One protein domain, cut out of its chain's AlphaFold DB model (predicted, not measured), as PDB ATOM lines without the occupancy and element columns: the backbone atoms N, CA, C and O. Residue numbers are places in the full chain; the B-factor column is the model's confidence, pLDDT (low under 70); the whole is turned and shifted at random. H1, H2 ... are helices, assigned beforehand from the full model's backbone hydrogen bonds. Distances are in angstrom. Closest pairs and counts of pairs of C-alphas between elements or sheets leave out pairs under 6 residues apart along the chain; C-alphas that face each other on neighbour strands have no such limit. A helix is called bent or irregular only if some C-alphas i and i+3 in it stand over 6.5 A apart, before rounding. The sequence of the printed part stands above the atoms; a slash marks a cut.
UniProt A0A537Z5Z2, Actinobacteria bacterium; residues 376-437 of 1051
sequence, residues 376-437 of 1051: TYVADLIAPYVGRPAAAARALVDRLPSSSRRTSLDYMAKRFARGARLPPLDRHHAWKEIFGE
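Overview. This is residues 376 to 437 of the 1051 residues of a protein of Actinobacteria bacterium (UniProt A0A537Z5Z2). H1, the longest helix, is kinked like an L and wraps partly round H3, the helix in the middle, on which short H2 also packs and against which H4 folds back as a helical hairpin. The helices mostly cross one another, and a long link from H2 to H3 loops round at one end of the longest axis. The printed part has 62 residues with four named helices, H1 to H4 in order, and no named strand; the class is all helix. It is compact, with a radius of gyration of the C-alphas of 10.9 A, and rounded, spanning 29 by 23 by 21 A.

Along the chain. H1, residues 376 to 392, begins at C-alpha 376 (9.981, 16.287, 29.170) and measures 19.8 A. It has a kink of 92 degrees near residue 385 and is irregular: C-alphas 385 and 388 are 7.4 A apart. H2 is residues 394 to 397, 4.9 A. H3, residues 409 to 419, measures 15.5 A. H4, residues 424 to 432, measures 12.9 A and ends at C-alpha 432 (17.049, 12.288, 29.734).

Arrangement. H1 touches H3, the hub, about perpendicular at 76 degrees; their closest C-alphas, of Ala 391 and Ala 417, are 4.6 A apart. H2 touches H3, closest at the C-alphas of Arg 394 and Ala 417, 5.2 A. H3 and H4, a hairpin, touch at a steep tilt of 38 degrees, opposite ways, with the C-alphas of Gly 419 and Arg 427 closest at 4.7 A. H1 touches H4 with residues 376 to 380 alone, about perpendicular at 85 degrees; the closest C-alphas, of Thr 376 and Trp 431, are 6.4 A apart. H1 and H2 meet only through their link, and H2 and H4 are apart. Every O i to N i+4 pair is within hydrogen-bond range in H3 and H4, and 9 of 13 in H1; H2 is too short for such a pair.

Size, cuts and confidence. The two C-alphas farthest apart, of Ser 404 and Pro 423, are 29.4 A apart. The printed part has no cut. The link from H2 to H3, 11 residues, is long; the other two are tight. The mean pLDDT of the printed part is 81.3, and residues 402 to 407 are under 70.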
ATOM      1  N   THR A 376       8.953  15.430  28.562       86.00
ATOM      2  CA  THR A 376       9.981  16.287  29.170       86.00
ATOM      3  C   THR A 376       9.652  17.775  29.021       86.00
ATOM      4  O   THR A 376       9.809  18.519  29.985       86.00
ATOM      5  N   TYR A 377       9.093  18.207  27.885       87.81
ATOM      6  CA  TYR A 377       8.667  19.596  27.682       87.81
ATOM      7  C   TYR A 377       7.483  19.965  28.588       87.81
ATOM      8  O   TYR A 377       7.475  21.030  29.208       87.81
ATOM      9  N   VAL A 378       6.517  19.055  28.756       87.12
ATOM     10  CA  VAL A 378       5.413  19.220  29.721       87.12
ATOM     11  C   VAL A 378       5.959  19.328  31.149       87.12
ATOM     12  O   VAL A 378       5.528  20.189  31.919       87.12
ATOM     13  N   ALA A 379       6.949  18.504  31.497       86.06
ATOM     14  CA  ALA A 379       7.615  18.553  32.791       86.06
ATOM     15  C   ALA A 379       8.365  19.878  33.030       86.06
ATOM     16  O   ALA A 379       8.299  20.436  34.129       86.06
ATOM     17  N   ASP A 380       9.037  20.410  32.007       86.56
ATOM     18  CA  ASP A 380       9.709  21.711  32.049       86.56
ATOM     19  C   ASP A 380       8.738  22.877  32.265       86.56
ATOM     20  O   ASP A 380       9.060  23.806  33.012       86.56
ATOM     21  N   LEU A 381       7.536  22.808  31.685       87.81
ATOM     22  CA  LEU A 381       6.480  23.807  31.874       87.81
ATOM     23  C   LEU A 381       5.880  23.784  33.292       87.81
ATOM     24  O   LEU A 381       5.561  24.844  33.831       87.81
ATOM     25  N   ILE A 382       5.749  22.612  33.931       89.25
ATOM     26  CA  ILE A 382       5.202  22.508  35.301       89.25
ATOM     27  C   ILE A 382       6.254  22.701  36.408       89.25
ATOM     28  O   ILE A 382       5.903  23.082  37.531       89.25
ATOM     29  N   ALA A 383       7.542  22.477  36.122       88.19
ATOM     30  CA  ALA A 383       8.626  22.558  37.107       88.19
ATOM     31  C   ALA A 383       8.701  23.884  37.901       88.19
ATOM     32  O   ALA A 383       8.891  23.807  39.119       88.19
ATOM     33  N   PRO A 384       8.488  25.084  37.313       89.00
ATOM     34  CA  PRO A 384       8.466  26.340  38.069       89.00
ATOM     35  C   PRO A 384       7.410  26.381  39.182       89.00
ATOM     36  O   PRO A 384       7.624  27.026  40.209       89.00
ATOM     37  N   TYR A 385       6.290  25.674  39.001       88.25
ATOM     38  CA  TYR A 385       5.154  25.676  39.925       88.25
ATOM     39  C   TYR A 385       5.273  24.582  40.994       88.25
ATOM     40  O   TYR A 385       5.088  24.853  42.180       88.25
ATOM     41  N   VAL A 386       5.613  23.347  40.595       88.94
ATOM     42  CA  VAL A 386       5.588  22.170  41.492       88.94
ATOM     43  C   VAL A 386       6.957  21.527  41.757       88.94
ATOM     44  O   VAL A 386       7.056  20.616  42.575       88.94
ATOM     45  N   GLY A 387       8.048  22.029  41.173       86.88
ATOM     46  CA  GLY A 387       9.397  21.490  41.394       86.88
ATOM     47  C   GLY A 387       9.924  21.664  42.825       86.88
ATOM     48  O   GLY A 387      10.658  20.816  43.340       86.88
ATOM     49  N   ARG A 388       9.491  22.719  43.534       85.94
ATOM     50  CA  ARG A 388       9.808  22.906  44.962       85.94
ATOM     51  C   ARG A 388       9.238  21.784  45.847       85.94
ATOM     52  O   ARG A 388      10.058  21.183  46.552       85.94
ATOM     53  N   PRO A 389       7.923  21.480  45.840       87.50
ATOM     54  CA  PRO A 389       7.380  20.347  46.589       87.50
ATOM     55  C   PRO A 389       7.806  18.983  46.025       87.50
ATOM     56  O   PRO A 389       8.119  18.103  46.821       87.50
ATOM     57  N   ALA A 390       7.922  18.801  44.703       86.19
ATOM     58  CA  ALA A 390       8.331  17.517  44.115       86.19
ATOM     59  C   ALA A 390       9.714  17.052  44.606       86.19
ATOM     60  O   ALA A 390       9.861  15.922  45.067       86.19
ATOM     61  N   ALA A 391      10.710  17.943  44.613       83.56
ATOM     62  CA  ALA A 391      12.037  17.619  45.139       83.56
ATOM     63  C   ALA A 391      12.060  17.432  46.671       83.56
ATOM     64  O   ALA A 391      12.906  16.704  47.181       83.56
ATOM     65  N   ALA A 392      11.126  18.038  47.420       86.50
ATOM     66  CA  ALA A 392      10.964  17.753  48.850       86.50
ATOM     67  C   ALA A 392      10.336  16.363  49.088       86.50
ATOM     68  O   ALA A 392      10.703  15.668  50.030       86.50
ATOM     69  N   ALA A 393       9.445  15.928  48.192       85.81
ATOM     70  CA  ALA A 393       8.851  14.596  48.190       85.81
ATOM     71  C   ALA A 393       9.771  13.501  47.609       85.81
ATOM     72  O   ALA A 393       9.412  12.326  47.677       85.81
ATOM     73  N   ARG A 394      10.959  13.837  47.073       85.44
ATOM     74  CA  ARG A 394      11.864  12.885  46.395       85.44
ATOM     75  C   ARG A 394      12.112  11.607  47.202       85.44
ATOM     76  O   ARG A 394      11.970  10.520  46.659       85.44
ATOM     77  N   ALA A 395      12.390  11.712  48.503       83.75
ATOM     78  CA  ALA A 395      12.648  10.549  49.362       83.75
ATOM     79  C   ALA A 395      11.420   9.635  49.594       83.75
ATOM     80  O   ALA A 395      11.567   8.521  50.098       83.75
ATOM     81  N   LEU A 396      10.209  10.085  49.255       85.00
ATOM     82  CA  LEU A 396       8.999   9.258  49.195       85.00
ATOM     83  C   LEU A 396       8.794   8.690  47.780       85.00
ATOM     84  O   LEU A 396       8.460   7.519  47.632       85.00
ATOM     85  N   VAL A 397       9.056   9.490  46.744       84.00
ATOM     86  CA  VAL A 397       8.908   9.109  45.327       84.00
ATOM     87  C   VAL A 397       9.932   8.048  44.893       84.00
ATOM     88  O   VAL A 397       9.562   7.074  44.241       84.00
ATOM     89  N   ASP A 398      11.199   8.166  45.308       81.56
ATOM     90  CA  ASP A 398      12.241   7.156  45.051       81.56
ATOM     91  C   ASP A 398      11.897   5.788  45.702       81.56
ATOM     92  O   ASP A 398      12.389   4.761  45.238       81.56
ATOM     93  N   ARG A 399      10.995   5.740  46.706       82.69
ATOM     94  CA  ARG A 399      10.493   4.499  47.342       82.69
ATOM     95  C   ARG A 399       9.303   3.838  46.630       82.69
ATOM     96  O   ARG A 399       8.906   2.747  47.035       82.69
ATOM     97  N   LEU A 400       8.709   4.462  45.611       78.25
ATOM     98  CA  LEU A 400       7.639   3.824  44.831       78.25
ATOM     99  C   LEU A 400       8.177   2.562  44.128       78.25
ATOM    100  O   LEU A 400       9.317   2.590  43.651       78.25
ATOM    101  N   PRO A 401       7.405   1.466  44.017       74.50
ATOM    102  CA  PRO A 401       7.841   0.286  43.272       74.50
ATOM    103  C   PRO A 401       8.069   0.652  41.800       74.50
ATOM    104  O   PRO A 401       7.248   1.343  41.202       74.50
ATOM    105  N   SER A 402       9.196   0.219  41.229       64.31
ATOM    106  CA  SER A 402       9.509   0.463  39.817       64.31
ATOM    107  C   SER A 402       8.706  -0.479  38.919       64.31
ATOM    108  O   SER A 402       8.774  -1.697  39.086       64.31
ATOM    109  N   SER A 403       7.971   0.076  37.960       65.06
ATOM    110  CA  SER A 403       7.225  -0.683  36.951       65.06
ATOM    111  C   SER A 403       8.068  -0.926  35.695       65.06
ATOM    112  O   SER A 403       8.809  -0.048  35.265       65.06
ATOM    113  N   SER A 404       7.915  -2.093  35.062       53.72
ATOM    114  CA  SER A 404       8.536  -2.422  33.766       53.72
ATOM    115  C   SER A 404       7.733  -1.943  32.546       53.72
ATOM    116  O   SER A 404       8.125  -2.191  31.409       53.72
ATOM    117  N   ARG A 405       6.592  -1.267  32.747       56.81
ATOM    118  CA  ARG A 405       5.766  -0.736  31.647       56.81
ATOM    119  C   ARG A 405       6.381   0.544  31.065       56.81
ATOM    120  O   ARG A 405       6.773   1.424  31.829       56.81
ATOM    121  N   ARG A 406       6.376   0.670  29.728       48.75
ATOM    122  CA  ARG A 406       6.799   1.869  28.970       48.75
ATOM    123  C   ARG A 406       6.222   3.141  29.612       48.75
ATOM    124  O   ARG A 406       5.008   3.259  29.761       48.75
ATOM    125  N   THR A 407       7.105   4.059  30.007       60.16
ATOM    126  CA  THR A 407       6.779   5.387  30.566       60.16
ATOM    127  C   THR A 407       5.798   5.347  31.753       60.16
ATOM    128  O   THR A 407       4.765   6.014  31.764       60.16
ATOM    129  N   SER A 408       6.104   4.548  32.779       71.38
ATOM    130  CA  SER A 408       5.267   4.448  33.980       71.38
ATOM    131  C   SER A 408       5.213   5.747  34.810       71.38
ATOM    132  O   SER A 408       6.124   6.581  34.786       71.38
ATOM    133  N   LEU A 409       4.140   5.912  35.597       76.44
ATOM    134  CA  LEU A 409       3.964   7.070  36.486       76.44
ATOM    135  C   LEU A 409       5.060   7.151  37.561       76.44
ATOM    136  O   LEU A 409       5.520   8.246  37.877       76.44
ATOM    137  N   ASP A 410       5.508   6.012  38.099       78.50
ATOM    138  CA  ASP A 410       6.612   5.937  39.060       78.50
ATOM    139  C   ASP A 410       7.953   6.357  38.432       78.50
ATOM    140  O   ASP A 410       8.695   7.124  39.046       78.50
ATOM    141  N   TYR A 411       8.239   5.939  37.196       76.94
ATOM    142  CA  TYR A 411       9.433   6.338  36.445       76.94
ATOM    143  C   TYR A 411       9.451   7.848  36.170       76.94
ATOM    144  O   TYR A 411      10.427   8.530  36.499       76.94
ATOM    145  N   MET A 412       8.343   8.394  35.651       82.25
ATOM    146  CA  MET A 412       8.205   9.834  35.404       82.25
ATOM    147  C   MET A 412       8.303  10.651  36.696       82.25
ATOM    148  O   MET A 412       9.022  11.650  36.734       82.25
ATOM    149  N   ALA A 413       7.642  10.223  37.776       83.25
ATOM    150  CA  ALA A 413       7.707  10.916  39.059       83.25
ATOM    151  C   ALA A 413       9.135  10.929  39.633       83.25
ATOM    152  O   ALA A 413       9.583  11.969  40.123       83.25
ATOM    153  N   LYS A 414       9.874   9.813  39.536       83.75
ATOM    154  CA  LYS A 414      11.274   9.716  39.984       83.75
ATOM    155  C   LYS A 414      12.197  10.636  39.183       83.75
ATOM    156  O   LYS A 414      12.963  11.380  39.798       83.75
ATOM    157  N   ARG A 415      12.105  10.653  37.843       84.12
ATOM    158  CA  ARG A 415      12.886  11.589  37.006       84.12
ATOM    159  C   ARG A 415      12.526  13.048  37.304       84.12
ATOM    160  O   ARG A 415      13.421  13.854  37.562       84.12
ATOM    161  N   PHE A 416      11.235  13.372  37.422       87.56
ATOM    162  CA  PHE A 416      10.788  14.717  37.792       87.56
ATOM    163  C   PHE A 416      11.339  15.175  39.149       87.56
ATOM    164  O   PHE A 416      11.947  16.239  39.245       87.56
ATOM    165  N   ALA A 417      11.176  14.372  40.204       86.62
ATOM    166  CA  ALA A 417      11.587  14.735  41.561       86.62
ATOM    167  C   ALA A 417      13.113  14.901  41.719       86.62
ATOM    168  O   ALA A 417      13.556  15.577  42.650       86.62
ATOM    169  N   ARG A 418      13.910  14.319  40.811       82.38
ATOM    170  CA  ARG A 418      15.360  14.542  40.705       82.38
ATOM    171  C   ARG A 418      15.671  15.880  40.028       82.38
ATOM    172  O   ARG A 418      16.342  16.712  40.632       82.38
ATOM    173  N   GLY A 419      15.147  16.112  38.823       84.44
ATOM    174  CA  GLY A 419      15.496  17.285  38.011       84.44
ATOM    175  C   GLY A 419      14.791  18.599  38.382       84.44
ATOM    176  O   GLY A 419      15.325  19.672  38.120       84.44
ATOM    177  N   ALA A 420      13.600  18.578  38.993       84.88
ATOM    178  CA  ALA A 420      12.679  19.729  38.983       84.88
ATOM    179  C   ALA A 420      13.107  21.000  39.757       84.88
ATOM    180  O   ALA A 420      12.375  21.991  39.737       84.88
ATOM    181  N   ARG A 421      14.270  21.014  40.424       85.50
ATOM    182  CA  ARG A 421      14.878  22.233  41.005       85.50
ATOM    183  C   ARG A 421      16.090  22.768  40.238       85.50
ATOM    184  O   ARG A 421      16.579  23.837  40.596       85.50
ATOM    185  N   LEU A 422      16.570  22.047  39.230       85.25
ATOM    186  CA  LEU A 422      17.699  22.467  38.408       85.25
ATOM    187  C   LEU A 422      17.304  23.627  37.464       85.25
ATOM    188  O   LEU A 422      16.106  23.816  37.181       85.25
ATOM    189  N   PRO A 423      18.284  24.409  36.964       84.75
ATOM    190  CA  PRO A 423      18.088  25.344  35.856       84.75
ATOM    191  C   PRO A 423      17.442  24.668  34.631       84.75
ATOM    192  O   PRO A 423      17.515  23.447  34.506       84.75
ATOM    193  N   PRO A 424      16.796  25.416  33.713       82.06
ATOM    194  CA  PRO A 424      15.980  24.817  32.653       82.06
ATOM    195  C   PRO A 424      16.704  23.788  31.771       82.06
ATOM    196  O   PRO A 424      16.141  22.733  31.505       82.06
ATOM    197  N   LEU A 425      17.950  24.064  31.372       82.44
ATOM    198  CA  LEU A 425      18.751  23.151  30.551       82.44
ATOM    199  C   LEU A 425      19.115  21.874  31.326       82.44
ATOM    200  O   LEU A 425      18.784  20.768  30.907       82.44
ATOM    201  N   ASP A 426      19.717  22.042  32.503       83.81
ATOM    202  CA  ASP A 426      20.154  20.953  33.383       83.81
ATOM    203  C   ASP A 426      18.980  20.060  33.818       83.81
ATOM    204  O   ASP A 426      19.114  18.845  33.939       83.81
ATOM    205  N   ARG A 427      17.792  20.649  34.005       86.44
ATOM    206  CA  ARG A 427      16.550  19.927  34.296       86.44
ATOM    207  C   ARG A 427      16.082  19.083  33.114       86.44
ATOM    208  O   ARG A 427      15.697  17.936  33.330       86.44
ATOM    209  N   HIS A 428      16.122  19.624  31.896       85.25
ATOM    210  CA  HIS A 428      15.796  18.869  30.685       85.25
ATOM    211  C   HIS A 428      16.788  17.716  30.468       85.25
ATOM    212  O   HIS A 428      16.394  16.610  30.094       85.25
ATOM    213  N   HIS A 429      18.070  17.936  30.774       83.19
ATOM    214  CA  HIS A 429      19.101  16.900  30.733       83.19
ATOM    215  C   HIS A 429      18.888  15.827  31.811       83.19
ATOM    216  O   HIS A 429      18.871  14.651  31.469       83.19
ATOM    217  N   ALA A 430      18.597  16.188  33.066       82.31
ATOM    218  CA  ALA A 430      18.276  15.238  34.145       82.31
ATOM    219  C   ALA A 430      16.986  14.420  33.901       82.31
ATOM    220  O   ALA A 430      16.755  13.392  34.538       82.31
ATOM    221  N   TRP A 431      16.134  14.860  32.970       80.00
ATOM    222  CA  TRP A 431      14.993  14.091  32.465       80.00
ATOM    223  C   TRP A 431      15.359  13.051  31.404       80.00
ATOM    224  O   TRP A 431      14.601  12.098  31.208       80.00
ATOM    225  N   LYS A 432      16.495  13.223  30.723       80.06
ATOM    226  CA  LYS A 432      17.049  12.288  29.734       80.06
ATOM    227  C   LYS A 432      18.089  11.350  30.368       80.06
ATOM    228  O   LYS A 432      18.069  10.161  30.053       80.06
ATOM    229  N   GLU A 433      18.871  11.854  31.328       83.62
ATOM    230  CA  GLU A 433      19.996  11.193  32.006       83.62
ATOM    231  C   GLU A 433      19.699   9.750  32.454       83.62
ATOM    232  O   GLU A 433      18.729   9.474  33.172       83.62
ATOM    233  N   ILE A 434      20.547   8.819  32.013       84.38
ATOM    234  CA  ILE A 434      20.417   7.376  32.245       84.38
ATOM    235  C   ILE A 434      21.079   6.995  33.574       84.38
ATOM    236  O   ILE A 434      20.384   6.630  34.524       84.38
ATOM    237  N   PHE A 435      22.403   7.151  33.667       84.12
ATOM    238  CA  PHE A 435      23.153   7.049  34.916       84.12
ATOM    239  C   PHE A 435      23.344   8.448  35.510       84.12
ATOM    240  O   PHE A 435      23.867   9.335  34.844       84.12
ATOM    241  N   GLY A 436      22.938   8.646  36.768       77.62
ATOM    242  CA  GLY A 436      23.172   9.907  37.483       77.62
ATOM    243  C   GLY A 436      24.658  10.148  37.765       77.62
ATOM    244  O   GLY A 436      25.409   9.184  37.896       77.62
ATOM    245  N   GLU A 437      25.053  11.415  37.911       78.31
ATOM    246  CA  GLU A 437      26.434  11.870  38.173       78.31
ATOM    247  C   GLU A 437      27.224  10.968  39.145       78.31
ATOM    248  O   GLU A 437      28.272  10.458  38.761       78.31
TER     249      GLU A 437